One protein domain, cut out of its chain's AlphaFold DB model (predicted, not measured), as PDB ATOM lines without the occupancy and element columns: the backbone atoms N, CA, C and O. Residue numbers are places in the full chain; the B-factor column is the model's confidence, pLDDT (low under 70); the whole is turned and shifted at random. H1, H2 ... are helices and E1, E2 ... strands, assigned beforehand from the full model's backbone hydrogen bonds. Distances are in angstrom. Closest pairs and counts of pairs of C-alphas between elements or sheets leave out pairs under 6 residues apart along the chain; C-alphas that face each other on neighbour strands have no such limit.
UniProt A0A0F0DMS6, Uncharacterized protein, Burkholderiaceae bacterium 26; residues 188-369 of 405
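This is residues 188 to 369 of the 405 residues of an uncharacterized protein of Burkholderiaceae bacterium 26 (UniProt A0A0F0DMS6). A twisted, curled sheet of five strands makes the core, with helices over both faces: H1 over E3 and E4 on one face, H2 and H6 over the part from E1 to E3 on the opposite face. H4 packs side by side with part of H1, the small helix H3 sits near edge strand E5 towards one end of the long axis, and the loop of residues 325 to 330 sticks out. The printed part has 182 residues, with six named helices and five named strands in the order H1 H2 E1 E2 H3 E3 E4 E5 H4 H5 H6. The sheet order is E1 E2 E3 E4 E5, antiparallel throughout, and the class is mixed, helices and strands. The whole is compact, with a radius of gyration of the C-alphas of 17.4 A, yet elongated in outline, spanning 54 by 33 by 30 A.

The sheet is made of E1, residues 241 to 245, E2, residues 249 to 255 and 19.9 A long, E3, residues 277 to 285 and 26.4 A long, E4, residues 290 to 299 and 26.8 A long, and E5, residues 305 to 310. C-alpha 290, where E4 begins, is at (-33.360, -11.205, 33.182). H1, residues 188 to 206, is the longest helix by residues and measures 26.8 A; its first C-alpha, 188, is at (-37.535, -10.676, 21.409). H2 holds residues 220 to 234 and measures 20.8 A, and H4 holds residues 313 to 324 and measures 16.4 A. H3 is residues 266 to 271, and H5 is residues 338 to 341. H6, residues 345 to 357, measures 18.3 A and ends with C-alpha 357 at (-38.012, 7.577, 38.225).

E3, E4 and E5 form a meander, each strand the antiparallel neighbour of the one before. E3 and E4 are a hairpin, with N 281 and O 295 within hydrogen-bond range at 2.9 A. E4 and E5 are a hairpin too, with N 298 and O 307 at 2.9 A. On the other side of E3, N 252 of E2 and O 282 stand at 2.9 A. E1 and E2, also a hairpin, bring N 243 and O 251 to 2.8 A. H1 is on the sheet at a height of 11.2 A, over E3 and E4, and runs along the strands, at 4 degrees to E4 on the local plane. With residues 190 to 194 alone H1 touches H4, the closest C-alphas being those of Val 190 and Ala 316, 6.9 A apart; they run the same way at a shallow tilt of 25 degrees. H4 only grazes the sheet. On the opposite face from H1, H2 lies over E1 at a height of 7.3 A, and H6, on the same face as H2, has a height of 9.3 A. H2 and H6 touch, closest at the C-alphas of Ile 223 and Leu 356, 6.0 A apart, and run opposite ways at a steep tilt of 42 degrees. H5 touches H6, closest at the C-alphas of Arg 340 and Gly 347, 4.7 A apart. H3 only grazes the sheet with residues 268 to 271. Every O i to N i+4 pair is within hydrogen-bond range in H1, H2, H4 and H6; H3 has 1 of 2, and H5 is too short for such a pair.

The two C-alphas farthest apart, those of Pro 208 and Val 273, are 54.7 A apart. The printed part has no cut. The links from H1 to H2 and from H4 to H5 are long, with 13 residues each. The mean pLDDT of the printed part is 80.1, and it is under 70 at residues 209 to 219, 236 to 237, 323 to 333, 339 to 343 and 363 to 369.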
ATOM      1  N   GLU A 188     -36.482 -11.545  20.873       88.19
ATOM      2  CA  GLU A 188     -37.535 -10.676  21.409       88.19
ATOM      3  C   GLU A 188     -38.787 -11.454  21.843       88.19
ATOM      4  O   GLU A 188     -39.341 -11.191  22.910       88.19
ATOM      5  N   THR A 189     -39.198 -12.458  21.062       86.62
ATOM      6  CA  THR A 189     -40.314 -13.346  21.428       86.62
ATOM      7  C   THR A 189     -39.986 -14.148  22.689       86.62
ATOM      8  O   THR A 189     -40.836 -14.291  23.570       86.62
ATOM      9  N   VAL A 190     -38.745 -14.643  22.805       86.25
ATOM     10  CA  VAL A 190     -38.255 -15.329  24.012       86.25
ATOM     11  C   VAL A 190     -38.291 -14.375  25.205       86.25
ATOM     12  O   VAL A 190     -38.916 -14.696  26.214       86.25
ATOM     13  N   PHE A 191     -37.719 -13.174  25.075       87.38
ATOM     14  CA  PHE A 191     -37.706 -12.165  26.135       87.38
ATOM     15  C   PHE A 191     -39.121 -11.817  26.620       87.38
ATOM     16  O   PHE A 191     -39.400 -11.898  27.815       87.38
ATOM     17  N   GLY A 192     -40.044 -11.504  25.705       86.81
ATOM     18  CA  GLY A 192     -41.432 -11.183  26.046       86.81
ATOM     19  C   GLY A 192     -42.147 -12.323  26.776       86.81
ATOM     20  O   GLY A 192     -42.837 -12.091  27.771       86.81
ATOM     21  N   ARG A 193     -41.930 -13.569  26.343       86.12
ATOM     22  CA  ARG A 193     -42.519 -14.747  26.989       86.12
ATOM     23  C   ARG A 193     -41.975 -14.974  28.395       86.12
ATOM     24  O   ARG A 193     -42.750 -15.277  29.299       86.12
ATOM     25  N   VAL A 194     -40.668 -14.831  28.591       85.12
ATOM     26  CA  VAL A 194     -40.049 -15.023  29.909       85.12
ATOM     27  C   VAL A 194     -40.508 -13.937  30.883       85.12
ATOM     28  O   VAL A 194     -40.844 -14.249  32.022       85.12
ATOM     29  N   ARG A 195     -40.652 -12.687  30.424       86.94
ATOM     30  CA  ARG A 195     -41.259 -11.611  31.226       86.94
ATOM     31  C   ARG A 195     -42.687 -11.934  31.659       86.94
ATOM     32  O   ARG A 195     -43.046 -11.711  32.813       86.94
ATOM     33  N   GLN A 196     -43.498 -12.487  30.758       86.75
ATOM     34  CA  GLN A 196     -44.852 -12.920  31.098       86.75
ATOM     35  C   GLN A 196     -44.842 -14.058  32.130       86.75
ATOM     36  O   GLN A 196     -45.608 -14.008  33.090       86.75
ATOM     37  N   GLN A 197     -43.964 -15.052  31.965       87.00
ATOM     38  CA  GLN A 197     -43.811 -16.148  32.928       87.00
ATOM     39  C   GLN A 197     -43.359 -15.641  34.298       87.00
ATOM     40  O   GLN A 197     -43.894 -16.083  35.308       87.00
ATOM     41  N   TRP A 198     -42.442 -14.672  34.345       86.25
ATOM     42  CA  TRP A 198     -42.036 -14.019  35.587       86.25
ATOM     43  C   TRP A 198     -43.208 -13.309  36.271       86.25
ATOM     44  O   TRP A 198     -43.422 -13.494  37.466       86.25
ATOM     45  N   ALA A 199     -44.004 -12.534  35.527       85.69
ATOM     46  CA  ALA A 199     -45.170 -11.848  36.082       85.69
ATOM     47  C   ALA A 199     -46.219 -12.835  36.630       85.69
ATOM     48  O   ALA A 199     -46.746 -12.630  37.723       85.69
ATOM     49  N   GLN A 200     -46.481 -13.926  35.903       87.25
ATOM     50  CA  GLN A 200     -47.375 -15.005  36.337       87.25
ATOM     51  C   GLN A 200     -46.843 -15.719  37.580       87.25
ATOM     52  O   GLN A 200     -47.586 -15.940  38.535       87.25
ATOM     53  N   TRP A 201     -45.551 -16.042  37.594       88.00
ATOM     54  CA  TRP A 201     -44.898 -16.653  38.743       88.00
ATOM     55  C   TRP A 201     -44.979 -15.740  39.969       88.00
ATOM     56  O   TRP A 201     -45.426 -16.179  41.026       88.00
ATOM     57  N   ARG A 202     -44.664 -14.447  39.818       87.50
ATOM     58  CA  ARG A 202     -44.767 -13.452  40.891       87.50
ATOM     59  C   ARG A 202     -46.185 -13.425  41.465       87.50
ATOM     60  O   ARG A 202     -46.344 -13.565  42.671       87.50
ATOM     61  N   GLN A 203     -47.214 -13.348  40.620       88.38
ATOM     62  CA  GLN A 203     -48.619 -13.429  41.052       88.38
ATOM     63  C   GLN A 203     -48.952 -14.736  41.783       88.38
ATOM     64  O   GLN A 203     -49.702 -14.710  42.754       88.38
ATOM     65  N   SER A 204     -48.379 -15.866  41.355       87.12
ATOM     66  CA  SER A 204     -48.597 -17.173  41.992       87.12
ATOM     67  C   SER A 204     -47.951 -17.315  43.376       87.12
ATOM     68  O   SER A 204     -48.311 -18.233  44.114       87.12
ATOM     69  N   VAL A 205     -47.007 -16.430  43.711       87.88
ATOM     70  CA  VAL A 205     -46.265 -16.434  44.977       87.88
ATOM     71  C   VAL A 205     -46.742 -15.327  45.915       87.88
ATOM     72  O   VAL A 205     -46.937 -15.592  47.095       87.88
ATOM     73  N   ILE A 206     -46.940 -14.098  45.422       85.81
ATOM     74  CA  ILE A 206     -47.204 -12.915  46.268       85.81
ATOM     75  C   ILE A 206     -48.619 -12.334  46.113       85.81
ATOM     76  O   ILE A 206     -48.935 -11.309  46.718       85.81
ATOM     77  N   GLY A 207     -49.476 -12.984  45.322       83.06
ATOM     78  CA  GLY A 207     -50.914 -12.733  45.285       83.06
ATOM     79  C   GLY A 207     -51.363 -11.542  44.432       83.06
ATOM     80  O   GLY A 207     -50.613 -11.030  43.602       83.06
ATOM     81  N   PRO A 208     -52.612 -11.070  44.601       70.31
ATOM     82  CA  PRO A 208     -53.208 -10.028  43.756       70.31
ATOM     83  C   PRO A 208     -52.519  -8.660  43.890       70.31
ATOM     84  O   PRO A 208     -52.612  -7.832  42.987       70.31
ATOM     85  N   ALA A 209     -51.777  -8.436  44.979       67.50
ATOM     86  CA  ALA A 209     -50.956  -7.246  45.186       67.50
ATOM     87  C   ALA A 209     -49.607  -7.294  44.436       67.50
ATOM     88  O   ALA A 209     -48.800  -6.379  44.589       67.50
ATOM     89  N   ALA A 210     -49.354  -8.326  43.620       60.53
ATOM     90  CA  ALA A 210     -48.090  -8.555  42.917       60.53
ATOM     91  C   ALA A 210     -47.708  -7.515  41.855       60.53
ATOM     92  O   ALA A 210     -46.659  -7.675  41.225       60.53
ATOM     93  N   ALA A 211     -48.528  -6.485  41.624       55.88
ATOM     94  CA  ALA A 211     -48.198  -5.421  40.690       55.88
ATOM     95  C   ALA A 211     -46.846  -4.802  41.074       55.88
ATOM     96  O   ALA A 211     -46.708  -4.144  42.107       55.88
ATOM     97  N   THR A 212     -45.831  -5.028  40.236       53.41
ATOM     98  CA  THR A 212     -44.580  -4.280  40.319       53.41
ATOM     99  C   THR A 212     -44.948  -2.803  40.196       53.41
ATOM    100  O   THR A 212     -45.697  -2.469  39.272       53.41
ATOM    101  N   PRO A 213     -44.495  -1.918  41.100       48.59
ATOM    102  CA  PRO A 213     -44.753  -0.498  40.949       48.59
ATOM    103  C   PRO A 213     -44.092  -0.037  39.649       48.59
ATOM    104  O   PRO A 213     -42.888   0.185  39.598       48.59
ATOM    105  N   SER A 214     -44.882   0.071  38.580       49.47
ATOM    106  CA  SER A 214     -44.472   0.829  37.414       49.47
ATOM    107  C   SER A 214     -44.590   2.279  37.837       49.47
ATOM    108  O   SER A 214     -45.687   2.836  37.895       49.47
ATOM    109  N   LEU A 215     -43.464   2.876  38.220       50.69
ATOM    110  CA  LEU A 215     -43.395   4.321  38.351       50.69
ATOM    111  C   LEU A 215     -43.631   4.865  36.939       50.69
ATOM    112  O   LEU A 215     -42.751   4.786  36.073       50.69
ATOM    113  N   ALA A 216     -44.859   5.315  36.672       50.09
ATOM    114  CA  ALA A 216     -45.176   6.054  35.464       50.09
ATOM    115  C   ALA A 216     -44.241   7.263  35.451       50.09
ATOM    116  O   ALA A 216     -44.332   8.120  36.323       50.09
ATOM    117  N   ALA A 217     -43.280   7.280  34.532       52.91
ATOM    118  CA  ALA A 217     -42.304   8.352  34.469       52.91
ATOM    119  C   ALA A 217     -42.981   9.589  33.867       52.91
ATOM    120  O   ALA A 217     -43.379   9.519  32.703       52.91
ATOM    121  N   PRO A 218     -43.071  10.725  34.581       51.66
ATOM    122  CA  PRO A 218     -43.587  11.953  33.987       51.66
ATOM    123  C   PRO A 218     -42.706  12.472  32.836       51.66
ATOM    124  O   PRO A 218     -43.201  13.223  32.010       51.66
ATOM    125  N   ASN A 219     -41.436  12.045  32.724       68.94
ATOM    126  CA  ASN A 219     -40.455  12.608  31.785       68.94
ATOM    127  C   ASN A 219     -39.509  11.540  31.190       68.94
ATOM    128  O   ASN A 219     -38.309  11.535  31.463       68.94
ATOM    129  N   GLY A 220     -40.025  10.611  30.376       73.31
ATOM    130  CA  GLY A 220     -39.229   9.498  29.821       73.31
ATOM    131  C   GLY A 220     -37.941   9.922  29.090       73.31
ATOM    132  O   GLY A 220     -36.903   9.290  29.271       73.31
ATOM    133  N   ALA A 221     -37.979  11.031  28.343       82.19
ATOM    134  CA  ALA A 221     -36.815  11.552  27.620       82.19
ATOM    135  C   ALA A 221     -35.712  12.095  28.550       82.19
ATOM    136  O   ALA A 221     -34.528  11.879  28.297       82.19
ATOM    137  N   ASP A 222     -36.080  12.762  29.648       85.75
ATOM    138  CA  ASP A 222     -35.099  13.251  30.624       85.75
ATOM    139  C   ASP A 222     -34.450  12.115  31.403       85.75
ATOM    140  O   ASP A 222     -33.251  12.174  31.680       85.75
ATOM    141  N   ILE A 223     -35.218  11.072  31.729       85.94
ATOM    142  CA  ILE A 223     -34.687   9.873  32.384       85.94
ATOM    143  C   ILE A 223     -33.679   9.180  31.469       85.94
ATOM    144  O   ILE A 223     -32.586   8.848  31.916       85.94
ATOM    145  N   GLU A 224     -34.001   9.005  30.186       88.12
ATOM    146  CA  GLU A 224     -33.081   8.391  29.224       88.12
ATOM    147  C   GLU A 224     -31.800   9.216  29.039       88.12
ATOM    148  O   GLU A 224     -30.699   8.660  29.019       88.12
ATOM    149  N   ARG A 225     -31.917  10.551  28.992       88.75
ATOM    150  CA  ARG A 225     -30.767  11.464  28.928       88.75
ATOM    151  C   ARG A 225     -29.873  11.347  30.163       88.75
ATOM    152  O   ARG A 225     -28.654  11.257  30.023       88.75
ATOM    153  N   GLN A 226     -30.456  11.348  31.360       88.44
ATOM    154  CA  GLN A 226     -29.705  11.219  32.614       88.44
ATOM    155  C   GLN A 226     -29.065   9.836  32.757       88.44
ATOM    156  O   GLN A 226     -27.903   9.739  33.143       88.44
ATOM    157  N   LEU A 227     -29.779   8.774  32.375       88.38
ATOM    158  CA  LEU A 227     -29.251   7.411  32.374       88.38
ATOM    159  C   LEU A 227     -28.092   7.258  31.378       88.38
ATOM    160  O   LEU A 227     -27.091   6.616  31.692       88.38
ATOM    161  N   SER A 228     -28.192   7.892  30.207       88.19
ATOM    162  CA  SER A 228     -27.112   7.931  29.216       88.19
ATOM    163  C   SER A 228     -25.879   8.646  29.757       88.19
ATOM    164  O   SER A 228     -24.785   8.086  29.699       88.19
ATOM    165  N   ALA A 229     -26.052   9.831  30.350       87.19
ATOM    166  CA  ALA A 229     -24.960  10.574  30.978       87.19
ATOM    167  C   ALA A 229     -24.288   9.761  32.096       87.19
ATOM    168  O   ALA A 229     -23.064   9.664  32.130       87.19
ATOM    169  N   TYR A 230     -25.083   9.107  32.949       84.94
ATOM    170  CA  TYR A 230     -24.576   8.199  33.975       84.94
ATOM    171  C   TYR A 230     -23.766   7.047  33.364       84.94
ATOM    172  O   TYR A 230     -22.632   6.821  33.769       84.94
ATOM    173  N   SER A 231     -24.298   6.355  32.350       85.56
ATOM    174  CA  SER A 231     -23.606   5.218  31.723       85.56
ATOM    175  C   SER A 231     -22.264   5.606  31.087       85.56
ATOM    176  O   SER A 231     -21.302   4.841  31.160       85.56
ATOM    177  N   GLN A 232     -22.171   6.818  30.532       84.06
ATOM    178  CA  GLN A 232     -20.936   7.362  29.965       84.06
ATOM    179  C   GLN A 232     -19.917   7.765  31.034       84.06
ATOM    180  O   GLN A 232     -18.723   7.691  30.774       84.06
ATOM    181  N   GLN A 233     -20.364   8.196  32.216       82.75
ATOM    182  CA  GLN A 233     -19.485   8.579  33.325       82.75
ATOM    183  C   GLN A 233     -19.008   7.367  34.130       82.75
ATOM    184  O   GLN A 233     -17.820   7.242  34.413       82.75
ATOM    185  N   ALA A 234     -19.930   6.472  34.486       74.44
ATOM    186  CA  ALA A 234     -19.659   5.315  35.333       74.44
ATOM    187  C   ALA A 234     -18.951   4.183  34.577       74.44
ATOM    188  O   ALA A 234     -18.176   3.439  35.174       74.44
ATOM    189  N   THR A 235     -19.199   4.050  33.268       72.31
ATOM    190  CA  THR A 235     -18.629   2.978  32.437       72.31
ATOM    191  C   THR A 235     -18.215   3.466  31.036       72.31
ATOM    192  O   THR A 235     -18.740   2.966  30.035       72.31
ATOM    193  N   PRO A 236     -17.270   4.426  30.921       60.28
ATOM    194  CA  PRO A 236     -16.985   5.152  29.673       60.28
ATOM    195  C   PRO A 236     -16.523   4.281  28.488       60.28
ATOM    196  O   PRO A 236     -16.543   4.734  27.345       60.28
ATOM    197  N   SER A 237     -16.111   3.035  28.737       66.75
ATOM    198  CA  SER A 237     -15.684   2.055  27.726       66.75
ATOM    199  C   SER A 237     -16.671   0.911  27.492       66.75
ATOM    200  O   SER A 237     -16.553   0.208  26.486       66.75
ATOM    201  N   ASP A 238     -17.629   0.704  28.397       76.38
ATOM    202  CA  ASP A 238     -18.404  -0.541  28.430       76.38
ATOM    203  C   ASP A 238     -19.815  -0.365  27.880       76.38
ATOM    204  O   ASP A 238     -20.425  -1.353  27.477       76.38
ATOM    205  N   ILE A 239     -20.339   0.863  27.819       84.44
ATOM    206  CA  ILE A 239     -21.666   1.148  27.266       84.44
ATOM    207  C   ILE A 239     -21.561   2.185  26.150       84.44
ATOM    208  O   ILE A 239     -21.171   3.326  26.370       84.44
ATOM    209  N   GLY A 240     -21.968   1.794  24.940       83.00
ATOM    210  CA  GLY A 240     -22.057   2.693  23.788       83.00
ATOM    211  C   GLY A 240     -23.377   3.465  23.707       83.00
ATOM    212  O   GLY A 240     -23.411   4.569  23.175       83.00
ATOM    213  N   SER A 241     -24.475   2.891  24.208       88.44
ATOM    214  CA  SER A 241     -25.785   3.556  24.288       88.44
ATOM    215  C   SER A 241     -26.700   2.844  25.282       88.44
ATOM    216  O   SER A 241     -26.522   1.647  25.522       88.44
ATOM    217  N   VAL A 242     -27.682   3.567  25.822       90.81
ATOM    218  CA  VAL A 242     -28.743   3.037  26.684       90.81
ATOM    219  C   VAL A 242     -30.078   3.679  26.310       90.81
ATOM    220  O   VAL A 242     -30.135   4.863  25.994       90.81
ATOM    221  N   ARG A 243     -31.147   2.888  26.338       91.31
ATOM    222  CA  ARG A 243     -32.514   3.291  26.012       91.31
ATOM    223  C   ARG A 243     -33.489   2.702  27.019       91.31
ATOM    224  O   ARG A 243     -33.326   1.555  27.446       91.31
ATOM    225  N   VAL A 244     -34.522   3.465  27.367       89.44
ATOM    226  CA  VAL A 244     -35.591   3.002  28.260       89.44
ATOM    227  C   VAL A 244     -36.794   2.571  27.423       89.44
ATOM    228  O   VAL A 244     -37.379   3.352  26.677       89.44
ATOM    229  N   LEU A 245     -37.179   1.305  27.546       88.44
ATOM    230  CA  LEU A 245     -38.340   0.712  26.890       88.44
ATOM    231  C   LEU A 245     -39.537   0.621  27.861       88.44
ATOM    232  O   LEU A 245     -39.361   0.656  29.084       88.44
ATOM    233  N   PRO A 246     -40.777   0.469  27.350       83.50
ATOM    234  CA  PRO A 246     -41.961   0.322  28.192       83.50
ATOM    235  C   PRO A 246     -41.875  -0.840  29.195       83.50
ATOM    236  O   PRO A 246     -41.393  -1.933  28.885       83.50
ATOM    237  N   GLY A 247     -42.425  -0.614  30.392       79.06
ATOM    238  CA  GLY A 247     -42.489  -1.615  31.459       79.06
ATOM    239  C   GLY A 247     -41.145  -1.888  32.133       79.06
ATOM    240  O   GLY A 247     -40.848  -3.045  32.399       79.06
ATOM    241  N   ASP A 248     -40.342  -0.846  32.373       83.31
ATOM    242  CA  ASP A 248     -39.060  -0.922  33.097       83.31
ATOM    243  C   ASP A 248     -38.048  -1.874  32.456       83.31
ATOM    244  O   ASP A 248     -37.321  -2.608  33.127       83.31
ATOM    245  N   VAL A 249     -38.016  -1.852  31.125       89.31
ATOM    246  CA  VAL A 249     -37.013  -2.560  30.339       89.31
ATOM    247  C   VAL A 249     -35.937  -1.577  29.916       89.31
ATOM    248  O   VAL A 249     -36.234  -0.489  29.433       89.31
ATOM    249  N   LEU A 250     -34.683  -1.983  30.056       90.88
ATOM    250  CA  LEU A 250     -33.542  -1.262  29.516       90.88
ATOM    251  C   LEU A 250     -32.998  -1.999  28.304       90.88
ATOM    252  O   LEU A 250     -32.924  -3.224  28.301       90.88
ATOM    253  N   GLU A 251     -32.590  -1.253  27.291       93.62
ATOM    254  CA  GLU A 251     -31.788  -1.759  26.185       93.62
ATOM    255  C   GLU A 251     -30.462  -1.011  26.185       93.62
ATOM    256  O   GLU A 251     -30.453   0.213  26.260       93.62
ATOM    257  N   TYR A 252     -29.341  -1.721  26.135       92.75
ATOM    258  CA  TYR A 252     -28.033  -1.083  26.062       92.75
ATOM    259  C   TYR A 252     -27.090  -1.845  25.143       92.75
ATOM    260  O   TYR A 252     -27.240  -3.047  24.921       92.75
ATOM    261  N   VAL A 253     -26.104  -1.130  24.614       93.06
ATOM    262  CA  VAL A 253     -25.084  -1.683  23.722       93.06
ATOM    263  C   VAL A 253     -23.751  -1.680  24.441       93.06
ATOM    264  O   VAL A 253     -23.351  -0.647  24.972       93.06
ATOM    265  N   ARG A 254     -23.043  -2.807  24.412       92.12
ATOM    266  CA  ARG A 254     -21.691  -2.936  24.970       92.12
ATOM    267  C   ARG A 254     -20.736  -3.626  24.002       92.12
ATOM    268  O   ARG A 254     -21.214  -4.347  23.124       92.12
ATOM    269  N   PRO A 255     -19.410  -3.477  24.157       91.62
ATOM    270  CA  PRO A 255     -18.453  -4.296  23.426       91.62
ATOM    271  C   PRO A 255     -18.743  -5.793  23.606       91.62
ATOM    272  O   PRO A 255     -19.045  -6.264  24.711       91.62
ATOM    273  N   ALA A 256     -18.676  -6.534  22.503       90.44
ATOM    274  CA  ALA A 256     -18.818  -7.981  22.505       90.44
ATOM    275  C   ALA A 256     -17.542  -8.634  23.032       90.44
ATOM    276  O   ALA A 256     -16.432  -8.254  22.651       90.44
ATOM    277  N   ARG A 257     -17.693  -9.646  23.886       87.56
ATOM    278  CA  ARG A 257     -16.587 -10.533  24.255       87.56
ATOM    279  C   ARG A 257     -16.430 -11.594  23.171       87.56
ATOM    280  O   ARG A 257     -17.406 -11.987  22.544       87.56
ATOM    281  N   PHE A 258     -15.213 -12.099  22.988       82.00
ATOM    282  CA  PHE A 258     -14.925 -13.113  21.966       82.00
ATOM    283  C   PHE A 258     -15.858 -14.337  22.058       82.00
ATOM    284  O   PHE A 258     -16.379 -14.784  21.046       82.00
ATOM    285  N   MET A 259     -16.153 -14.797  23.280       82.69
ATOM    286  CA  MET A 259     -17.047 -15.934  23.558       82.69
ATOM    287  C   MET A 259     -18.533 -15.680  23.232       82.69
ATOM    288  O   MET A 259     -19.339 -16.595  23.335       82.69
ATOM    289  N   GLU A 260     -18.915 -14.444  22.901       83.88
ATOM    290  CA  GLU A 260     -20.301 -14.044  22.613       83.88
ATOM    291  C   GLU A 260     -20.555 -13.861  21.113       83.88
ATOM    292  O   GLU A 260     -21.685 -13.585  20.704       83.88
ATOM    293  N   LEU A 261     -19.507 -13.954  20.290       89.06
ATOM    294  CA  LEU A 261     -19.622 -13.775  18.853       89.06
ATOM    295  C   LEU A 261     -20.194 -15.051  18.225       89.06
ATOM    296  O   LEU A 261     -19.614 -16.122  18.405       89.06
ATOM    297  N   PRO A 262     -21.308 -14.962  17.480       88.00
ATOM    298  CA  PRO A 262     -21.854 -16.122  16.798       88.00
ATOM    299  C   PRO A 262     -20.935 -16.547  15.653       88.00
ATOM    300  O   PRO A 262     -20.242 -15.721  15.050       88.00
ATOM    301  N   GLU A 263     -21.002 -17.827  15.298       87.62
ATOM    302  CA  GLU A 263     -20.342 -18.333  14.101       87.62
ATOM    303  C   GLU A 263     -20.859 -17.613  12.849       87.62
ATOM    304  O   GLU A 263     -22.064 -17.390  12.653       87.62
ATOM    305  N   LEU A 264     -19.921 -17.233  11.985       89.88
ATOM    306  CA  LEU A 264     -20.215 -16.564  10.730       89.88
ATOM    307  C   LEU A 264     -20.159 -17.568   9.583       89.88
ATOM    308  O   LEU A 264     -19.324 -18.463   9.543       89.88
ATOM    309  N   SER A 265     -21.068 -17.409   8.623       91.69
ATOM    310  CA  SER A 265     -20.943 -18.127   7.356       91.69
ATOM    311  C   SER A 265     -19.775 -17.541   6.551       91.69
ATOM    312  O   SER A 265     -19.510 -16.345   6.697       91.69
ATOM    313  N   PRO A 266     -19.158 -18.279   5.609       93.19
ATOM    314  CA  PRO A 266     -18.084 -17.734   4.766       93.19
ATOM    315  C   PRO A 266     -18.478 -16.437   4.032       93.19
ATOM    316  O   PRO A 266     -17.671 -15.533   3.820       93.19
ATOM    317  N   LYS A 267     -19.764 -16.303   3.678       92.81
ATOM    318  CA  LYS A 267     -20.312 -15.073   3.093       92.81
ATOM    319  C   LYS A 267     -20.307 -13.917   4.093       92.81
ATOM    320  O   LYS A 267     -19.973 -12.798   3.716       92.81
ATOM    321  N   ASP A 268     -20.694 -14.160   5.338       93.00
ATOM    322  CA  ASP A 268     -20.700 -13.132   6.378       93.00
ATOM    323  C   ASP A 268     -19.279 -12.742   6.797       93.00
ATOM    324  O   ASP A 268     -19.019 -11.554   6.958       93.00
ATOM    325  N   GLU A 269     -18.350 -13.701   6.866       92.12
ATOM    326  CA  GLU A 269     -16.923 -13.446   7.112       92.12
ATOM    327  C   GLU A 269     -16.351 -12.455   6.095       92.12
ATOM    328  O   GLU A 269     -15.737 -11.459   6.475       92.12
ATOM    329  N   SER A 270     -16.651 -12.647   4.803       91.94
ATOM    330  CA  SER A 270     -16.206 -11.733   3.741       91.94
ATOM    331  C   SER A 270     -16.719 -10.292   3.906       91.94
ATOM    332  O   SER A 270     -16.077  -9.344   3.455       91.94
ATOM    333  N   ARG A 271     -17.859 -10.099   4.589       91.12
ATOM    334  CA  ARG A 271     -18.447  -8.774   4.851       91.12
ATOM    335  C   ARG A 271     -17.813  -8.069   6.041       91.12
ATOM    336  O   ARG A 271     -17.923  -6.851   6.143       91.12
ATOM    337  N   VAL A 272     -17.175  -8.821   6.934       92.38
ATOM    338  CA  VAL A 272     -16.569  -8.302   8.165       92.38
ATOM    339  C   VAL A 272     -15.040  -8.358   8.131       92.38
ATOM    340  O   VAL A 272     -14.410  -8.175   9.160       92.38
ATOM    341  N   VAL A 273     -14.415  -8.536   6.961       88.62
ATOM    342  CA  VAL A 273     -12.940  -8.578   6.811       88.62
ATOM    343  C   VAL A 273     -12.253  -7.334   7.393       88.62
ATOM    344  O   VAL A 273     -11.182  -7.435   7.984       88.62
ATOM    345  N   ASN A 274     -12.893  -6.167   7.283       88.88
ATOM    346  CA  ASN A 274     -12.393  -4.897   7.827       88.88
ATOM    347  C   ASN A 274     -12.993  -4.551   9.202       88.88
ATOM    348  O   ASN A 274     -12.953  -3.397   9.626       88.88
ATOM    349  N   MET A 275     -13.576  -5.532   9.895       90.94
ATOM    350  CA  MET A 275     -14.061  -5.389  11.264       90.94
ATOM    351  C   MET A 275     -12.936  -4.936  12.188       90.94
ATOM    352  O   MET A 275     -11.797  -5.407  12.126       90.94
ATOM    353  N   ARG A 276     -13.302  -4.044  13.102       89.62
ATOM    354  CA  ARG A 276     -12.417  -3.538  14.154       89.62
ATOM    355  C   ARG A 276     -13.035  -3.681  15.526       89.62
ATOM    356  O   ARG A 276     -12.326  -3.869  16.509       89.62
ATOM    357  N   ARG A 277     -14.366  -3.623  15.593       91.00
ATOM    358  CA  ARG A 277     -15.135  -3.762  16.828       91.00
ATOM    359  C   ARG A 277     -16.376  -4.605  16.579       91.00
ATOM    360  O   ARG A 277     -16.944  -4.590  15.488       91.00
ATOM    361  N   ALA A 278     -16.810  -5.301  17.619       93.56
ATOM    362  CA  ALA A 278     -18.133  -5.892  17.683       93.56
ATOM    363  C   ALA A 278     -18.828  -5.429  18.960       93.56
ATOM    364  O   ALA A 278     -18.184  -5.215  19.990       93.56
ATOM    365  N   SER A 279     -20.141  -5.265  18.886       94.62
ATOM    366  CA  SER A 279     -20.969  -4.845  20.010       94.62
ATOM    367  C   SER A 279     -22.211  -5.710  20.118       94.62
ATOM    368  O   SER A 279     -22.788  -6.086  19.102       94.62
ATOM    369  N   VAL A 280     -22.639  -5.992  21.343       94.19
ATOM    370  CA  VAL A 280     -23.867  -6.733  21.632       94.19
ATOM    371  C   VAL A 280     -24.915  -5.768  22.162       94.19
ATOM    372  O   VAL A 280     -24.637  -4.991  23.079       94.19
ATOM    373  N   THR A 281     -26.123  -5.856  21.615       95.31
ATOM    374  CA  THR A 281     -27.314  -5.216  22.179       95.31
ATOM    375  C   THR A 281     -27.934  -6.151  23.208       95.31
ATOM    376  O   THR A 281     -28.279  -7.287  22.879       95.31
ATOM    377  N   ILE A 282     -28.096  -5.693  24.446       93.06
ATOM    378  CA  ILE A 282     -28.700  -6.439  25.555       93.06
ATOM    379  C   ILE A 282     -30.020  -5.772  25.939       93.06
ATOM    380  O   ILE A 282     -30.064  -4.552  26.079       93.06
ATOM    381  N   ARG A 283     -31.077  -6.559  26.179       93.75
ATOM    382  CA  ARG A 283     -32.273  -6.091  26.897       93.75
ATOM    383  C   ARG A 283     -32.337  -6.677  28.291       93.75
ATOM    384  O   ARG A 283     -32.100  -7.869  28.469       93.75
ATOM    385  N   VAL A 284     -32.710  -5.849  29.258       89.44
ATOM    386  CA  VAL A 284     -32.865  -6.217  30.666       89.44
ATOM    387  C   VAL A 284     -34.257  -5.845  31.125       89.44
ATOM    388  O   VAL A 284     -34.663  -4.698  30.983       89.44
ATOM    389  N   ASP A 285     -34.987  -6.793  31.696       87.44
ATOM    390  CA  ASP A 285     -36.218  -6.498  32.427       87.44
ATOM    391  C   ASP A 285     -35.856  -6.207  33.882       87.44
ATOM    392  O   ASP A 285     -35.422  -7.109  34.590       87.44
ATOM    393  N   CYS A 286     -36.004  -4.965  34.348       82.81
ATOM    394  CA  CYS A 286     -35.520  -4.584  35.678       82.81
ATOM    395  C   CYS A 286     -36.308  -5.228  36.830       82.81
ATOM    396  O   CYS A 286     -35.776  -5.375  37.933       82.81
ATOM    397  N   ALA A 287     -37.548  -5.656  36.568       80.56
ATOM    398  CA  ALA A 287     -38.387  -6.351  37.539       80.56
ATOM    399  C   ALA A 287     -37.892  -7.775  37.832       80.56
ATOM    400  O   ALA A 287     -37.881  -8.186  38.990       80.56
ATOM    401  N   SER A 288     -37.491  -8.523  36.801       78.75
ATOM    402  CA  SER A 288     -36.900  -9.855  36.963       78.75
ATOM    403  C   SER A 288     -35.384  -9.788  37.180       78.75
ATOM    404  O   SER A 288     -34.835 -10.442  38.053       78.75
ATOM    405  N   GLY A 289     -34.672  -8.945  36.444       78.75
ATOM    406  CA  GLY A 289     -33.219  -9.036  36.299       78.75
ATOM    407  C   GLY A 289     -32.773 -10.027  35.243       78.75
ATOM    408  O   GLY A 289     -31.585 -10.346  35.180       78.75
ATOM    409  N   LEU A 290     -33.696 -10.481  34.394       82.50
ATOM    410  CA  LEU A 290     -33.360 -11.205  33.182       82.50
ATOM    411  C   LEU A 290     -32.709 -10.254  32.174       82.50
ATOM    412  O   LEU A 290     -33.330  -9.276  31.757       82.50
ATOM    413  N   ALA A 291     -31.490 -10.585  31.754       86.19
ATOM    414  CA  ALA A 291     -30.749  -9.898  30.706       86.19
ATOM    415  C   ALA A 291     -30.545 -10.847  29.522       86.19
ATOM    416  O   ALA A 291     -29.989 -11.928  29.706       86.19
ATOM    417  N   LEU A 292     -30.976 -10.460  28.320       88.62
ATOM    418  CA  LEU A 292     -30.836 -11.275  27.112       88.62
ATOM    419  C   LEU A 292     -30.143 -10.505  25.982       88.62
ATOM    420  O   LEU A 292     -30.501  -9.349  25.729       88.62
ATOM    421  N   PRO A 293     -29.192 -11.134  25.267       91.56
ATOM    422  CA  PRO A 293     -28.661 -10.578  24.033       91.56
ATOM    423  C   PRO A 293     -29.717 -10.613  22.926       91.56
ATOM    424  O   PRO A 293     -30.456 -11.585  22.777       91.56
ATOM    425  N   MET A 294     -29.811  -9.514  22.182       93.88
ATOM    426  CA  MET A 294     -30.775  -9.314  21.098       93.88
ATOM    427  C   MET A 294     -30.109  -9.395  19.725       93.88
ATOM    428  O   MET A 294     -30.674  -9.963  18.787       93.88
ATOM    429  N   SER A 295     -28.917  -8.815  19.598       95.19
ATOM    430  CA  SER A 295     -28.145  -8.806  18.361       95.19
ATOM    431  C   SER A 295     -26.664  -8.562  18.621       95.19
ATOM    432  O   SER A 295     -26.282  -8.012  19.658       95.19
ATOM    433  N   VAL A 296     -25.848  -8.935  17.639       96.12
ATOM    434  CA  VAL A 296     -24.436  -8.572  17.534       96.12
ATOM    435  C   VAL A 296     -24.245  -7.732  16.277       96.12
ATOM    436  O   VAL A 296     -24.676  -8.129  15.193       96.12
ATOM    437  N   ASP A 297     -23.595  -6.583  16.426       95.88
ATOM    438  CA  ASP A 297     -23.201  -5.702  15.331       95.88
ATOM    439  C   ASP A 297     -21.679  -5.729  15.169       95.88
ATOM    440  O   ASP A 297     -20.948  -5.513  16.137       95.88
ATOM    441  N   TRP A 298     -21.198  -5.914  13.942       96.06
ATOM    442  CA  TRP A 298     -19.790  -5.765  13.567       96.06
ATOM    443  C   TRP A 298     -19.591  -4.415  12.898       96.06
ATOM    444  O   TRP A 298     -20.346  -4.057  11.992       96.06
ATOM    445  N   ARG A 299     -18.575  -3.668  13.333       94.56
ATOM    446  CA  ARG A 299     -18.309  -2.296  12.890       94.56
ATOM    447  C   ARG A 299     -16.862  -2.112  12.431       94.56
ATOM    448  O   ARG A 299     -15.958  -2.799  12.924       94.56
ATOM    449  N   ASP A 300     -16.666  -1.196  11.489       93.50
ATOM    450  CA  ASP A 300     -15.343  -0.737  11.043       93.50
ATOM    451  C   ASP A 300     -14.745   0.338  11.978       93.50
ATOM    452  O   ASP A 300     -15.301   0.628  13.043       93.50
ATOM    453  N   ASP A 301     -13.583   0.886  11.600       88.31
ATOM    454  CA  ASP A 301     -12.857   1.921  12.357       88.31
ATOM    455  C   ASP A 301     -13.669   3.222  12.516       88.31
ATOM    456  O   ASP A 301     -13.583   3.871  13.560       88.31
ATOM    457  N   ASP A 302     -14.517   3.550  11.535       88.81
ATOM    458  CA  ASP A 302     -15.378   4.740  11.541       88.81
ATOM    459  C   ASP A 302     -16.702   4.503  12.297       88.81
ATOM    460  O   ASP A 302     -17.540   5.400  12.426       88.81
ATOM    461  N   GLY A 303     -16.916   3.288  12.813       85.62
ATOM    462  CA  GLY A 303     -18.111   2.905  13.560       85.62
ATOM    463  C   GLY A 303     -19.317   2.550  12.687       85.62
ATOM    464  O   GLY A 303     -20.414   2.357  13.224       85.62
ATOM    465  N   LYS A 304     -19.142   2.421  11.369       92.06
ATOM    466  CA  LYS A 304     -20.197   1.991  10.448       92.06
ATOM    467  C   LYS A 304     -20.464   0.499  10.623       92.06
ATOM    468  O   LYS A 304     -19.550  -0.321  10.680       92.06
ATOM    469  N   VAL A 305     -21.745   0.135  10.679       94.38
ATOM    470  CA  VAL A 305     -22.182  -1.263  10.792       94.38
ATOM    471  C   VAL A 305     -21.954  -1.995   9.468       94.38
ATOM    472  O   VAL A 305     -22.511  -1.629   8.433       94.38
ATOM    473  N   LEU A 306     -21.141  -3.049   9.514       95.31
ATOM    474  CA  LEU A 306     -20.832  -3.944   8.394       95.31
ATOM    475  C   LEU A 306     -21.824  -5.116   8.318       95.31
ATOM    476  O   LEU A 306     -22.262  -5.542   7.240       95.31
ATOM    477  N   LEU A 307     -22.193  -5.637   9.488       96.00
ATOM    478  CA  LEU A 307     -23.107  -6.757   9.659       96.00
ATOM    479  C   LEU A 307     -23.857  -6.601  10.983       96.00
ATOM    480  O   LEU A 307     -23.259  -6.225  11.985       96.00
ATOM    481  N   THR A 308     -25.135  -6.965  10.979       95.38
ATOM    482  CA  THR A 308     -25.930  -7.209  12.186       95.38
ATOM    483  C   THR A 308     -26.442  -8.638  12.116       95.38
ATOM    484  O   THR A 308     -27.028  -9.036  11.104       95.38
ATOM    485  N   LYS A 309     -26.234  -9.416  13.177       93.56
ATOM    486  CA  LYS A 309     -26.829 -10.744  13.352       93.56
ATOM    487  C   LYS A 309     -27.765 -10.707  14.555       93.56
ATOM    488  O   LYS A 309     -27.311 -10.347  15.641       93.56
ATOM    489  N   PRO A 310     -29.045 -11.080  14.401       92.00
ATOM    490  CA  PRO A 310     -29.904 -11.293  15.556       92.00
ATOM    491  C   PRO A 310     -29.384 -12.482  16.368       92.00
ATOM    492  O   PRO A 310     -28.876 -13.453  15.802       92.00
ATOM    493  N   THR A 311     -29.536 -12.418  17.687       90.56
ATOM    494  CA  THR A 311     -29.267 -13.552  18.574       90.56
ATOM    495  C   THR A 311     -30.179 -14.716  18.200       90.56
ATOM    496  O   THR A 311     -31.383 -14.533  17.981       90.56
ATOM    497  N   SER A 312     -29.613 -15.923  18.109       86.94
ATOM    498  CA  SER A 312     -30.400 -17.109  17.791       86.94
ATOM    499  C   SER A 312     -31.362 -17.445  18.937       86.94
ATOM    500  O   SER A 312     -31.119 -17.132  20.102       86.94
ATOM    501  N   VAL A 313     -32.472 -18.116  18.626       84.75
ATOM    502  CA  VAL A 313     -33.408 -18.592  19.663       84.75
ATOM    503  C   VAL A 313     -32.719 -19.549  20.630       84.75
ATOM    504  O   VAL A 313     -33.054 -19.545  21.810       84.75
ATOM    505  N   ILE A 314     -31.765 -20.345  20.139       84.31
ATOM    506  CA  ILE A 314     -30.999 -21.291  20.951       84.31
ATOM    507  C   ILE A 314     -30.167 -20.515  21.970       84.31
ATOM    508  O   ILE A 314     -30.324 -20.748  23.161       84.31
ATOM    509  N   ASP A 315     -29.393 -19.517  21.538       84.19
ATOM    510  CA  ASP A 315     -28.558 -18.715  22.444       84.19
ATOM    511  C   ASP A 315     -29.402 -17.927  23.452       84.19
ATOM    512  O   ASP A 315     -29.086 -17.880  24.641       84.19
ATOM    513  N   ALA A 316     -30.521 -17.348  22.998       84.50
ATOM    514  CA  ALA A 316     -31.466 -16.670  23.880       84.50
ATOM    515  C   ALA A 316     -32.057 -17.637  24.920       84.50
ATOM    516  O   ALA A 316     -32.210 -17.274  26.082       84.50
ATOM    517  N   THR A 317     -32.360 -18.873  24.522       83.12
ATOM    518  CA  THR A 317     -32.891 -19.919  25.404       83.12
ATOM    519  C   THR A 317     -31.849 -20.379  26.420       83.12
ATOM    520  O   THR A 317     -32.156 -20.429  27.609       83.12
ATOM    521  N   THR A 318     -30.611 -20.623  25.987       81.38
ATOM    522  CA  THR A 318     -29.483 -20.976  26.858       81.38
ATOM    523  C   THR A 318     -29.217 -19.884  27.893       81.38
ATOM    524  O   THR A 318     -29.019 -20.180  29.069       81.38
ATOM    525  N   ALA A 319     -29.291 -18.607  27.503       79.31
ATOM    526  CA  ALA A 319     -29.143 -17.491  28.436       79.31
ATOM    527  C   ALA A 319     -30.252 -17.464  29.509       79.31
ATOM    528  O   ALA A 319     -29.969 -17.193  30.676       79.31
ATOM    529  N   VAL A 320     -31.500 -17.788  29.145       80.50
ATOM    530  CA  VAL A 320     -32.603 -17.924  30.117       80.50
ATOM    531  C   VAL A 320     -32.395 -19.134  31.026       80.50
ATOM    532  O   VAL A 320     -32.606 -19.017  32.231       80.50
ATOM    533  N   GLN A 321     -31.976 -20.274  30.470       76.81
ATOM    534  CA  GLN A 321     -31.677 -21.482  31.240       76.81
ATOM    535  C   GLN A 321     -30.586 -21.197  32.264       76.81
ATOM    536  O   GLN A 321     -30.829 -21.378  33.442       76.81
ATOM    537  N   HIS A 322     -29.461 -20.594  31.879       73.62
ATOM    538  CA  HIS A 322     -28.425 -20.188  32.835       73.62
ATOM    539  C   HIS A 322     -28.913 -19.186  33.889       73.62
ATOM    540  O   HIS A 322     -28.453 -19.223  35.029       73.62
ATOM    541  N   ALA A 323     -29.857 -18.305  33.549       69.62
ATOM    542  CA  ALA A 323     -30.460 -17.403  34.524       69.62
ATOM    543  C   ALA A 323     -31.378 -18.129  35.532       69.62
ATOM    544  O   ALA A 323     -31.492 -17.665  36.669       69.62
ATOM    545  N   GLY A 324     -32.025 -19.230  35.127       60.41
ATOM    546  CA  GLY A 324     -32.880 -20.074  35.975       60.41
ATOM    547  C   GLY A 324     -32.133 -21.186  36.731       60.41
ATOM    548  O   GLY A 324     -32.465 -21.459  37.881       60.41
ATOM    549  N   ASP A 325     -31.097 -21.757  36.114       55.16
ATOM    550  CA  ASP A 325     -30.303 -22.917  36.551       55.16
ATOM    551  C   ASP A 325     -29.073 -22.535  37.370       55.16
ATOM    552  O   ASP A 325     -28.229 -23.389  37.633       55.16
ATOM    553  N   ALA A 326     -28.904 -21.268  37.750       51.25
ATOM    554  CA  ALA A 326     -27.839 -20.866  38.659       51.25
ATOM    555  C   ALA A 326     -28.125 -21.458  40.058       51.25
ATOM    556  O   ALA A 326     -28.514 -20.795  41.009       51.25
ATOM    557  N   ASP A 327     -27.988 -22.768  40.166       40.19
ATOM    558  CA  ASP A 327     -28.376 -23.629  41.259       40.19
ATOM    559  C   ASP A 327     -27.106 -24.024  42.009       40.19
ATOM    560  O   ASP A 327     -26.695 -25.171  42.011       40.19
ATOM    561  N   SER A 328     -26.419 -23.041  42.592       37.66
ATOM    562  CA  SER A 328     -25.485 -23.247  43.704       37.66
ATOM    563  C   SER A 328     -24.907 -21.900  44.138       37.66
ATOM    564  O   SER A 328     -24.103 -21.307  43.428       37.66
ATOM    565  N   ARG A 329     -25.285 -21.449  45.335       34.41
ATOM    566  CA  ARG A 329     -24.591 -20.436  46.158       34.41
ATOM    567  C   ARG A 329     -24.660 -18.962  45.723       34.41
ATOM    568  O   ARG A 329     -24.771 -18.141  46.622       34.41
ATOM    569  N   ASP A 330     -24.747 -18.636  44.429       38.75
ATOM    570  CA  ASP A 330     -24.607 -17.236  43.963       38.75
ATOM    571  C   ASP A 330     -25.808 -16.656  43.181       38.75
ATOM    572  O   ASP A 330     -25.774 -15.495  42.763       38.75
ATOM    573  N   SER A 331     -26.903 -17.405  42.976       43.75
ATOM    574  CA  SER A 331     -28.090 -16.854  42.299       43.75
ATOM    575  C   SER A 331     -29.078 -16.198  43.265       43.75
ATOM    576  O   SER A 331     -29.807 -16.812  44.041       43.75
ATOM    577  N   THR A 332     -29.057 -14.874  43.193       52.09
ATOM    578  CA  THR A 332     -29.712 -13.879  44.043       52.09
ATOM    579  C   THR A 332     -31.067 -13.444  43.479       52.09
ATOM    580  O   THR A 332     -31.314 -12.256  43.264       52.09
ATOM    581  N   TRP A 333     -31.957 -14.391  43.166       64.12
ATOM    582  CA  TRP A 333     -33.326 -14.043  42.761       64.12
ATOM    583  C   TRP A 333     -34.133 -13.606  43.981       64.12
ATOM    584  O   TRP A 333     -34.876 -14.379  44.575       64.12
ATOM    585  N   ASP A 334     -33.944 -12.346  44.355       77.69
ATOM    586  CA  ASP A 334     -34.694 -11.698  45.413       77.69
ATOM    587  C   ASP A 334     -35.873 -10.921  44.810       77.69
ATOM    588  O   ASP A 334     -35.674  -9.907  44.147       77.69
ATOM    589  N   LEU A 335     -37.105 -11.371  45.040       79.06
ATOM    590  CA  LEU A 335     -38.358 -10.725  44.642       79.06
ATOM    591  C   LEU A 335     -38.467  -9.269  45.095       79.06
ATOM    592  O   LEU A 335     -39.185  -8.489  44.449       79.06
ATOM    593  N   ARG A 336     -37.762  -8.903  46.172       77.81
ATOM    594  CA  ARG A 336     -37.639  -7.513  46.602       77.81
ATOM    595  C   ARG A 336     -36.862  -6.715  45.548       77.81
ATOM    596  O   ARG A 336     -37.282  -5.672  45.052       77.81
ATOM    597  N   TRP A 337     -35.722  -7.217  45.113       71.38
ATOM    598  CA  TRP A 337     -34.787  -6.393  44.351       71.38
ATOM    599  C   TRP A 337     -34.823  -6.657  42.841       71.38
ATOM    600  O   TRP A 337     -34.589  -5.730  42.070       71.38
ATOM    601  N   GLY A 338     -35.192  -7.849  42.372       74.69
ATOM    602  CA  GLY A 338     -35.094  -8.214  40.955       74.69
ATOM    603  C   GLY A 338     -33.665  -8.004  40.442       74.69
ATOM    604  O   GLY A 338     -32.696  -8.381  41.102       74.69
ATOM    605  N   ALA A 339     -33.509  -7.298  39.317       68.00
ATOM    606  CA  ALA A 339     -32.191  -6.904  38.798       68.00
ATOM    607  C   ALA A 339     -31.392  -6.027  39.777       68.00
ATOM    608  O   ALA A 339     -30.163  -6.030  39.772       68.00
ATOM    609  N   ARG A 340     -32.100  -5.247  40.601       68.25
ATOM    610  CA  ARG A 340     -31.554  -4.121  41.365       68.25
ATOM    611  C   ARG A 340     -30.617  -4.565  42.483       68.25
ATOM    612  O   ARG A 340     -29.763  -3.783  42.874       68.25
ATOM    613  N   GLY A 341     -30.721  -5.806  42.957       62.97
ATOM    614  CA  GLY A 341     -29.857  -6.344  44.015       62.97
ATOM    615  C   GLY A 341     -28.497  -6.845  43.524       62.97
ATOM    616  O   GLY A 341     -27.664  -7.229  44.332       62.97
ATOM    617  N   LYS A 342     -28.251  -6.876  42.207       64.31
ATOM    618  CA  LYS A 342     -27.021  -7.459  41.651       64.31
ATOM    619  C   LYS A 342     -25.931  -6.403  41.485       64.31
ATOM    620  O   LYS A 342     -26.171  -5.375  40.849       64.31
ATOM    621  N   ALA A 343     -24.709  -6.683  41.936       69.12
ATOM    622  CA  ALA A 343     -23.501  -5.903  41.625       69.12
ATOM    623  C   ALA A 343     -23.022  -6.135  40.171       69.12
ATOM    624  O   ALA A 343     -21.855  -6.375  39.889       69.12
ATOM    625  N   THR A 344     -23.962  -6.130  39.225       75.88
ATOM    626  CA  THR A 344     -23.706  -6.279  37.787       75.88
ATOM    627  C   THR A 344     -24.066  -4.982  37.085       75.88
ATOM    628  O   THR A 344     -24.917  -4.237  37.572       75.88
ATOM    629  N   LEU A 345     -23.500  -4.751  35.900       78.88
ATOM    630  CA  LEU A 345     -23.838  -3.594  35.070       78.88
ATOM    631  C   LEU A 345     -25.353  -3.467  34.832       78.88
ATOM    632  O   LEU A 345     -25.936  -2.410  35.046       78.88
ATOM    633  N   ALA A 346     -26.013  -4.570  34.464       80.69
ATOM    634  CA  ALA A 346     -27.464  -4.615  34.289       80.69
ATOM    635  C   ALA A 346     -28.214  -4.218  35.574       80.69
ATOM    636  O   ALA A 346     -29.165  -3.439  35.527       80.69
ATOM    637  N   GLY A 347     -27.758  -4.715  36.728       78.31
ATOM    638  CA  GLY A 347     -28.325  -4.352  38.022       78.31
ATOM    639  C   GLY A 347     -28.151  -2.873  38.356       78.31
ATOM    640  O   GLY A 347     -29.119  -2.227  38.744       78.31
ATOM    641  N   GLN A 348     -26.962  -2.310  38.130       79.25
ATOM    642  CA  GLN A 348     -26.657  -0.890  38.348       79.25
ATOM    643  C   GLN A 348     -27.483   0.035  37.453       79.25
ATOM    644  O   GLN A 348     -28.009   1.042  37.926       79.25
ATOM    645  N   LEU A 349     -27.645  -0.313  36.175       83.56
ATOM    646  CA  LEU A 349     -28.504   0.439  35.262       83.56
ATOM    647  C   LEU A 349     -29.967   0.401  35.721       83.56
ATOM    648  O   LEU A 349     -30.629   1.434  35.743       83.56
ATOM    649  N   CYS A 350     -30.461  -0.762  36.156       83.44
ATOM    650  CA  CYS A 350     -31.818  -0.900  36.686       83.44
ATOM    651  C   CYS A 350     -32.040  -0.159  38.011       83.44
ATOM    652  O   CYS A 350     -33.125   0.389  38.223       83.44
ATOM    653  N   ARG A 351     -31.023  -0.112  38.884       80.19
ATOM    654  CA  ARG A 351     -31.020   0.753  40.072       80.19
ATOM    655  C   ARG A 351     -31.084   2.221  39.668       80.19
ATOM    656  O   ARG A 351     -31.941   2.951  40.129       80.19
ATOM    657  N   THR A 352     -30.229   2.652  38.751       82.88
ATOM    658  CA  THR A 352     -30.197   4.053  38.313       82.88
ATOM    659  C   THR A 352     -31.513   4.476  37.664       82.88
ATOM    660  O   THR A 352     -32.027   5.545  37.973       82.88
ATOM    661  N   LEU A 353     -32.104   3.627  36.817       85.31
ATOM    662  CA  LEU A 353     -33.420   3.879  36.226       85.31
ATOM    663  C   LEU A 353     -34.484   4.125  37.301       85.31
ATOM    664  O   LEU A 353     -35.296   5.038  37.164       85.31
ATOM    665  N   THR A 354     -34.498   3.293  38.340       79.88
ATOM    666  CA  THR A 354     -35.515   3.371  39.388       79.88
ATOM    667  C   THR A 354     -35.305   4.657  40.239       79.88
ATOM    668  O   THR A 354     -36.284   5.382  40.436       79.88
ATOM    669  N   ARG A 355     -34.051   5.083  40.503       79.62
ATOM    670  CA  ARG A 355     -33.698   6.365  41.176       79.62
ATOM    671  C   ARG A 355     -34.185   7.565  40.415       79.62
ATOM    672  O   ARG A 355     -34.866   8.431  40.960       79.62
ATOM    673  N   LEU A 356     -33.886   7.582  39.125       81.69
ATOM    674  CA  LEU A 356     -34.304   8.656  38.240       81.69
ATOM    675  C   LEU A 356     -35.834   8.750  38.164       81.69
ATOM    676  O   LEU A 356     -36.382   9.850  38.163       81.69
ATOM    677  N   LYS A 357     -36.541   7.612  38.166       80.69
ATOM    678  CA  LYS A 357     -38.012   7.577  38.225       80.69
ATOM    679  C   LYS A 357     -38.576   8.086  39.554       80.69
ATOM    680  O   LYS A 357     -39.674   8.637  39.556       80.69
ATOM    681  N   ALA A 358     -37.832   7.938  40.647       75.62
ATOM    682  CA  ALA A 358     -38.159   8.481  41.962       75.62
ATOM    683  C   ALA A 358     -37.703   9.946  42.159       75.62
ATOM    684  O   ALA A 358     -37.822  10.478  43.260       75.62
ATOM    685  N   ASN A 359     -37.200  10.619  41.112       77.38
ATOM    686  CA  ASN A 359     -36.577  11.951  41.182       77.38
ATOM    687  C   ASN A 359     -35.386  12.032  42.159       77.38
ATOM    688  O   ASN A 359     -35.099  13.092  42.716       77.38
ATOM    689  N   ALA A 360     -34.688  10.918  42.368       75.50
ATOM    690  CA  ALA A 360     -33.447  10.862  43.125       75.50
ATOM    691  C   ALA A 360     -32.230  11.001  42.194       75.50
ATOM    692  O   ALA A 360     -32.306  10.728  40.993       75.50
ATOM    693  N   ALA A 361     -31.089  11.405  42.761       76.19
ATOM    694  CA  ALA A 361     -29.813  11.390  42.049       76.19
ATOM    695  C   ALA A 361     -29.499   9.969  41.532       76.19
ATOM    696  O   ALA A 361     -29.935   9.009  42.172       76.19
ATOM    697  N   PRO A 362     -28.734   9.800  40.434       75.25
ATOM    698  CA  PRO A 362     -28.227   8.496  39.997       75.25
ATOM    699  C   PRO A 362     -27.559   7.714  41.138       75.25
ATOM    700  O   PRO A 362     -27.227   8.283  42.179       75.25
ATOM    701  N   ALA A 363     -27.401   6.399  40.984       68.00
ATOM    702  CA  ALA A 363     -26.610   5.647  41.957       68.00
ATOM    703  C   ALA A 363     -25.153   6.138  41.884       68.00
ATOM    704  O   ALA A 363     -24.674   6.400  40.781       68.00
ATOM    705  N   ASP A 364     -24.464   6.271  43.020       62.62
ATOM    706  CA  ASP A 364     -23.010   6.447  43.012       62.62
ATOM    707  C   ASP A 364     -22.340   5.139  42.538       62.62
ATOM    708  O   ASP A 364     -23.024   4.184  42.149       62.62
ATOM    709  N   THR A 365     -21.006   5.118  42.466       53.91
ATOM    710  CA  THR A 365     -20.198   4.032  41.881       53.91
ATOM    711  C   THR A 365     -20.715   2.613  42.180       53.91
ATOM    712  O   THR A 365     -21.288   2.391  43.241       53.91
ATOM    713  N   PRO A 366     -20.457   1.634  41.284       48.72
ATOM    714  CA  PRO A 366     -20.871   0.220  41.307       48.72
ATOM    715  C   PRO A 366     -21.088  -0.554  42.622       48.72
ATOM    716  O   PRO A 366     -21.764  -1.588  42.563       48.72
ATOM    717  N   ASP A 367     -20.524  -0.083  43.733       52.78
ATOM    718  CA  ASP A 367     -20.335  -0.742  45.027       52.78
ATOM    719  C   ASP A 367     -21.262  -0.241  46.152       52.78
ATOM    720  O   ASP A 367     -21.212  -0.767  47.259       52.78
ATOM    721  N   ASP A 368     -22.124   0.751  45.908       52.19
ATOM    722  CA  ASP A 368     -22.993   1.255  46.977       52.19
ATOM    723  C   ASP A 368     -24.096   0.248  47.359       52.19
ATOM    724  O   ASP A 368     -25.001  -0.077  46.574       52.19
ATOM    725  N   ASP A 369     -24.026  -0.219  48.611       55.91
ATOM    726  CA  ASP A 369     -24.956  -1.158  49.241       55.91
ATOM    727  C   ASP A 369     -26.354  -0.536  49.410       55.91
ATOM    728  O   ASP A 369     -26.704   0.078  50.422       55.91
TER     729      ASP A 369